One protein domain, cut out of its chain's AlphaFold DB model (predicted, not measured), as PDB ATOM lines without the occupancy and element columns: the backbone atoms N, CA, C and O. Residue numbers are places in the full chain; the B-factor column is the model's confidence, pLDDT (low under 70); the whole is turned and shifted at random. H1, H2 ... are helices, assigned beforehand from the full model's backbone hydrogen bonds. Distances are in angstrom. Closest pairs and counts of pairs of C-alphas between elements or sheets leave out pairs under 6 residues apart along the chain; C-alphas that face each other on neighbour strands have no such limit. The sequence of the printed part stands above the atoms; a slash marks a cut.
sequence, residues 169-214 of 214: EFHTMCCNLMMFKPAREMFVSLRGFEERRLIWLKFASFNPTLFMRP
ATOM      1  N   GLU A 169     205.199 167.067 146.880       93.38
ATOM      2  CA  GLU A 169     205.141 168.239 147.755       93.38
ATOM      3  C   GLU A 169     204.192 169.278 147.158       93.38
ATOM      4  O   GLU A 169     203.270 169.745 147.833       93.38
ATOM      5  N   PHE A 170     204.342 169.561 145.862       94.00
ATOM      6  CA  PHE A 170     203.444 170.460 145.141       94.00
ATOM      7  C   PHE A 170     201.999 169.954 145.126       94.00
ATOM      8  O   PHE A 170     201.078 170.734 145.382       94.00
ATOM      9  N   HIS A 171     201.780 168.654 144.918       94.50
ATOM     10  CA  HIS A 171     200.461 168.024 145.018       94.50
ATOM     11  C   HIS A 171     199.827 168.248 146.392       94.50
ATOM     12  O   HIS A 171     198.699 168.737 146.479       94.50
ATOM     13  N   THR A 172     200.582 168.009 147.467       94.12
ATOM     14  CA  THR A 172     200.111 168.223 148.843       94.12
ATOM     15  C   THR A 172     199.743 169.688 149.091       94.12
ATOM     16  O   THR A 172     198.695 169.979 149.675       94.12
ATOM     17  N   MET A 173     200.559 170.633 148.611       94.62
ATOM     18  CA  MET A 173     200.256 172.065 148.712       94.62
ATOM     19  C   MET A 173     198.985 172.438 147.941       94.62
ATOM     20  O   MET A 173     198.157 173.191 148.458       94.62
ATOM     21  N   CYS A 174     198.776 171.875 146.749       94.69
ATOM     22  CA  CYS A 174     197.551 172.072 145.976       94.69
ATOM     23  C   CYS A 174     196.324 171.530 146.719       94.69
ATOM     24  O   CYS A 174     195.322 172.231 146.831       94.69
ATOM     25  N   CYS A 175     196.403 170.327 147.291       93.62
ATOM     26  CA  CYS A 175     195.326 169.756 148.100       93.62
ATOM     27  C   CYS A 175     194.959 170.651 149.293       93.62
ATOM     28  O   CYS A 175     193.780 170.914 149.529       93.62
ATOM     29  N   ASN A 176     195.959 171.174 150.005       93.75
ATOM     30  CA  ASN A 176     195.744 172.094 151.122       93.75
ATOM     31  C   ASN A 176     195.106 173.413 150.666       93.75
ATOM     32  O   ASN A 176     194.171 173.898 151.304       93.75
ATOM     33  N   LEU A 177     195.558 173.972 149.540       95.00
ATOM     34  CA  LEU A 177     194.975 175.174 148.943       95.00
ATOM     35  C   LEU A 177     193.486 174.975 148.608       95.00
ATOM     36  O   LEU A 177     192.666 175.858 148.856       95.00
ATOM     37  N   MET A 178     193.103 173.797 148.114       94.75
ATOM     38  CA  MET A 178     191.710 173.507 147.762       94.75
ATOM     39  C   MET A 178     190.787 173.323 148.962       94.75
ATOM     40  O   MET A 178     189.573 173.229 148.784       94.75
ATOM     41  N   MET A 179     191.295 173.371 150.191       91.75
ATOM     42  CA  MET A 179     190.443 173.485 151.375       91.75
ATOM     43  C   MET A 179     189.777 174.867 151.468       91.75
ATOM     44  O   MET A 179     188.669 174.983 152.007       91.75
ATOM     45  N   PHE A 180     190.359 175.903 150.855       92.31
ATOM     46  CA  PHE A 180     189.807 177.258 150.858       92.31
ATOM     47  C   PHE A 180     188.779 177.459 149.744       92.31
ATOM     48  O   PHE A 180     189.065 177.283 148.562       92.31
ATOM     49  N   LYS A 181     187.568 177.893 150.118       91.12
ATOM     50  CA  LYS A 181     186.488 178.169 149.157       91.12
ATOM     51  C   LYS A 181     186.883 179.200 148.083       91.12
ATOM     52  O   LYS A 181     186.695 178.878 146.913       91.12
ATOM     53  N   PRO A 182     187.492 180.356 148.419       91.25
ATOM     54  CA  PRO A 182     187.854 181.335 147.392       91.25
ATOM     55  C   PRO A 182     188.938 180.817 146.434       91.25
ATOM     56  O   PRO A 182     188.934 181.153 145.252       91.25
ATOM     57  N   ALA A 183     189.836 179.946 146.911       93.62
ATOM     58  CA  ALA A 183     190.818 179.297 146.048       93.62
ATOM     59  C   ALA A 183     190.149 178.318 145.070       93.62
ATOM     60  O   ALA A 183     190.462 178.340 143.882       93.62
ATOM     61  N   ARG A 184     189.179 177.512 145.528       93.69
ATOM     62  CA  ARG A 184     188.411 176.617 144.642       93.69
ATOM     63  C   ARG A 184     187.633 177.386 143.577       93.69
ATOM     64  O   ARG A 184     187.666 177.003 142.414       93.69
ATOM     65  N   GLU A 185     186.966 178.474 143.952       92.06
ATOM     66  CA  GLU A 185     186.207 179.310 143.010       92.06
ATOM     67  C   GLU A 185     187.116 179.917 141.932       92.06
ATOM     68  O   GLU A 185     186.796 179.857 140.742       92.06
ATOM     69  N   MET A 186     188.289 180.420 142.324       93.88
ATOM     70  CA  MET A 186     189.286 180.921 141.376       93.88
ATOM     71  C   MET A 186     189.821 179.803 140.467       93.88
ATOM     72  O   MET A 186     189.882 179.970 139.252       93.88
ATOM     73  N   PHE A 187     190.146 178.635 141.028       94.94
ATOM     74  CA  PHE A 187     190.627 177.481 140.267       94.94
ATOM     75  C   PHE A 187     189.629 177.020 139.197       94.94
ATOM     76  O   PHE A 187     190.032 176.713 138.075       94.94
ATOM     77  N   VAL A 188     188.337 176.989 139.534       93.56
ATOM     78  CA  VAL A 188     187.246 176.639 138.611       93.56
ATOM     79  C   VAL A 188     187.051 177.717 137.547       93.56
ATOM     80  O   VAL A 188     186.839 177.389 136.383       93.56
ATOM     81  N   SER A 189     187.179 178.995 137.911       91.94
ATOM     82  CA  SER A 189     187.059 180.119 136.969       91.94
ATOM     83  C   SER A 189     188.150 180.119 135.892       91.94
ATOM     84  O   SER A 189     187.963 180.681 134.817       91.94
ATOM     85  N   LEU A 190     189.285 179.466 136.162       93.25
ATOM     86  CA  LEU A 190     190.397 179.308 135.223       93.25
ATOM     87  C   LEU A 190     190.285 178.046 134.342       93.25
ATOM     88  O   LEU A 190     191.205 177.770 133.568       93.25
ATOM     89  N   ARG A 191     189.186 177.279 134.422       91.12
ATOM     90  CA  ARG A 191     188.930 176.145 133.513       91.12
ATOM     91  C   ARG A 191     188.969 176.605 132.051       91.12
ATOM     92  O   ARG A 191     188.435 177.654 131.705       91.12
ATOM     93  N   GLY A 192     189.622 175.819 131.195       89.62
ATOM     94  CA  GLY A 192     189.857 176.169 129.788       89.62
ATOM     95  C   GLY A 192     191.098 177.038 129.544       89.62
ATOM     96  O   GLY A 192     191.483 177.228 128.392       89.62
ATOM     97  N   PHE A 193     191.769 177.516 130.598       93.44
ATOM     98  CA  PHE A 193     193.031 178.259 130.522       93.44
ATOM     99  C   PHE A 193     194.154 177.516 131.259       93.44
ATOM    100  O   PHE A 193     194.726 178.043 132.213       93.44
ATOM    101  N   GLU A 194     194.481 176.295 130.822       91.12
ATOM    102  CA  GLU A 194     195.347 175.359 131.567       91.12
ATOM    103  C   GLU A 194     196.701 175.945 132.000       91.12
ATOM    104  O   GLU A 194     197.119 175.764 133.140       91.12
ATOM    105  N   GLU A 195     197.370 176.713 131.135       93.12
ATOM    106  CA  GLU A 195     198.652 177.339 131.481       93.12
ATOM    107  C   GLU A 195     198.498 178.395 132.585       93.12
ATOM    108  O   GLU A 195     199.205 178.359 133.592       93.12
ATOM    109  N   ARG A 196     197.529 179.310 132.442       94.50
ATOM    110  CA  ARG A 196     197.249 180.344 133.455       94.50
ATOM    111  C   ARG A 196     196.812 179.714 134.766       94.50
ATOM    112  O   ARG A 196     197.228 180.162 135.829       94.50
ATOM    113  N   ARG A 197     196.005 178.659 134.680       94.62
ATOM    114  CA  ARG A 197     195.538 177.867 135.811       94.62
ATOM    115  C   ARG A 197     196.697 177.219 136.552       94.62
ATOM    116  O   ARG A 197     196.752 177.327 137.771       94.62
ATOM    117  N   LEU A 198     197.647 176.614 135.841       94.31
ATOM    118  CA  LEU A 198     198.823 175.984 136.440       94.31
ATOM    119  C   LEU A 198     199.793 177.015 137.037       94.31
ATOM    120  O   LEU A 198     200.308 176.800 138.134       94.31
ATOM    121  N   ILE A 199     200.027 178.143 136.357       95.19
ATOM    122  CA  ILE A 199     200.851 179.250 136.875       95.19
ATOM    123  C   ILE A 199     200.236 179.811 138.158       95.19
ATOM    124  O   ILE A 199     200.928 179.954 139.167       95.19
ATOM    125  N   TRP A 200     198.933 180.092 138.131       96.44
ATOM    126  CA  TRP A 200     198.196 180.552 139.299       96.44
ATOM    127  C   TRP A 200     198.248 179.524 140.430       96.44
ATOM    128  O   TRP A 200     198.516 179.898 141.566       96.44
ATOM    129  N   LEU A 201     198.063 178.237 140.125       95.44
ATOM    130  CA  LEU A 201     198.082 177.164 141.117       95.44
ATOM    131  C   LEU A 201     199.438 177.084 141.822       95.44
ATOM    132  O   LEU A 201     199.482 177.033 143.049       95.44
ATOM    133  N   LYS A 202     200.541 177.174 141.067       94.62
ATOM    134  CA  LYS A 202     201.893 177.294 141.631       94.62
ATOM    135  C   LYS A 202     201.979 178.500 142.556       94.62
ATOM    136  O   LYS A 202     202.233 178.325 143.742       94.62
ATOM    137  N   PHE A 203     201.687 179.698 142.055       95.19
ATOM    138  CA  PHE A 203     201.751 180.927 142.846       95.19
ATOM    139  C   PHE A 203     200.924 180.849 144.142       95.19
ATOM    140  O   PHE A 203     201.435 181.152 145.219       95.19
ATOM    141  N   ALA A 204     199.672 180.406 144.055       94.81
ATOM    142  CA  ALA A 204     198.745 180.327 145.177       94.81
ATOM    143  C   ALA A 204     199.146 179.251 146.198       94.81
ATOM    144  O   ALA A 204     199.007 179.472 147.399       94.81
ATOM    145  N   SER A 205     199.681 178.114 145.745       93.19
ATOM    146  CA  SER A 205     200.106 177.015 146.624       93.19
ATOM    147  C   SER A 205     201.271 177.403 147.546       93.19
ATOM    148  O   SER A 205     201.281 177.009 148.709       93.19
ATOM    149  N   PHE A 206     202.189 178.255 147.069       91.75
ATOM    150  CA  PHE A 206     203.287 178.814 147.870       91.75
ATOM    151  C   PHE A 206     202.870 180.031 148.713       91.75
ATOM    152  O   PHE A 206     203.642 180.486 149.554       91.75
ATOM    153  N   ASN A 207     201.657 180.561 148.516       91.62
ATOM    154  CA  ASN A 207     201.132 181.736 149.219       91.62
ATOM    155  C   ASN A 207     199.709 181.490 149.774       91.62
ATOM    156  O   ASN A 207     198.786 182.255 149.479       91.62
ATOM    157  N   PRO A 208     199.488 180.442 150.595       82.56
ATOM    158  CA  PRO A 208     198.145 180.053 151.038       82.56
ATOM    159  C   PRO A 208     197.500 181.072 151.991       82.56
ATOM    160  O   PRO A 208     196.279 181.094 152.149       82.56
ATOM    161  N   THR A 209     198.299 181.948 152.606       82.62
ATOM    162  CA  THR A 209     197.831 183.005 153.513       82.62
ATOM    163  C   THR A 209     196.913 184.015 152.832       82.62
ATOM    164  O   THR A 209     196.076 184.602 153.508       82.62
ATOM    165  N   LEU A 210     196.983 184.157 151.502       83.56
ATOM    166  CA  LEU A 210     196.068 185.001 150.721       83.56
ATOM    167  C   LEU A 210     194.594 184.594 150.879       83.56
ATOM    168  O   LEU A 210     193.699 185.400 150.641       83.56
ATOM    169  N   PHE A 211     194.339 183.348 151.280       84.56
ATOM    170  CA  PHE A 211     192.998 182.784 151.417       84.56
ATOM    171  C   PHE A 211     192.579 182.572 152.875       84.56
ATOM    172  O   PHE A 211     191.453 182.137 153.136       84.56
ATOM    173  N   MET A 212     193.460 182.886 153.828       79.81
ATOM    174  CA  MET A 212     193.152 182.845 155.251       79.81
ATOM    175  C   MET A 212     192.591 184.197 155.692       79.81
ATOM    176  O   MET A 212     193.268 185.218 155.609       79.81
ATOM    177  N   ARG A 213     191.334 184.210 156.150       68.06
ATOM    178  CA  ARG A 213     190.761 185.392 156.809       68.06
ATOM    179  C   ARG A 213     191.306 185.497 158.246       68.06
ATOM    180  O   ARG A 213     191.467 184.441 158.860       68.06
ATOM    181  N   PRO A 214     191.587 186.714 158.754       56.03
ATOM    182  CA  PRO A 214     191.942 186.945 160.157       56.03
ATOM    183  C   PRO A 214     190.861 186.490 161.141       56.03
ATOM    184  O   PRO A 214     189.664 186.520 160.761       56.03
TER     185      PRO A 214
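AT A GLANCE: This is residues 169 to 214 of the 214 residues of an uncharacterized protein of Medicago truncatula (UniProt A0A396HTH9). H3, the longest helix, and H2 run side by side in opposite directions, with H1 set across the end where H3 finishes and short H4 near that same end. The 46 printed residues hold four named helices, H1 to H4 in chain order, and no named strand: all helix. The whole is compact, with a radius of gyration of the C-alphas of 10.0 A and spans of 32 by 22 by 13 A.

HOW THE PARTS SIT: H3, residues 194 to 205, touches H1, residues 169 to 177, with residues 201 to 205 alone; their closest C-alphas, Met 173 and Ser 205, are 5.4 A apart, and their lines are about perpendicular at 84 degrees. H2, residues 181 to 189, is close to H3 but not clearly touching, at a shallow tilt of 16 degrees, opposite ways; the closest C-alphas, Phe 187 and Arg 197, are 6.6 A apart. H4, residues 208 to 211, is close to H2 but not clearly touching, closest at the C-alphas of Pro 182 and Phe 211, 6.7 A. Every O i to N i+4 pair is within hydrogen-bond range in H1, H2 and H3; H4 is too short for one.

IN THESE COORDINATES: H3 spans 15.9 A from C-alpha 194 at (195.347, 175.359, 131.567); H1 and H2 each span 12.4 A, and H4 5.8 A, ending at C-alpha 211 at (192.998, 182.784, 151.417).

THE WHOLE: The C-alphas farthest apart, Gly 192 and Pro 214, are 32.3 A apart. The printed part has no cut, and its three links are tight. Mean pLDDT of the printed part is 90.9; residues 213 to 214 are under 70.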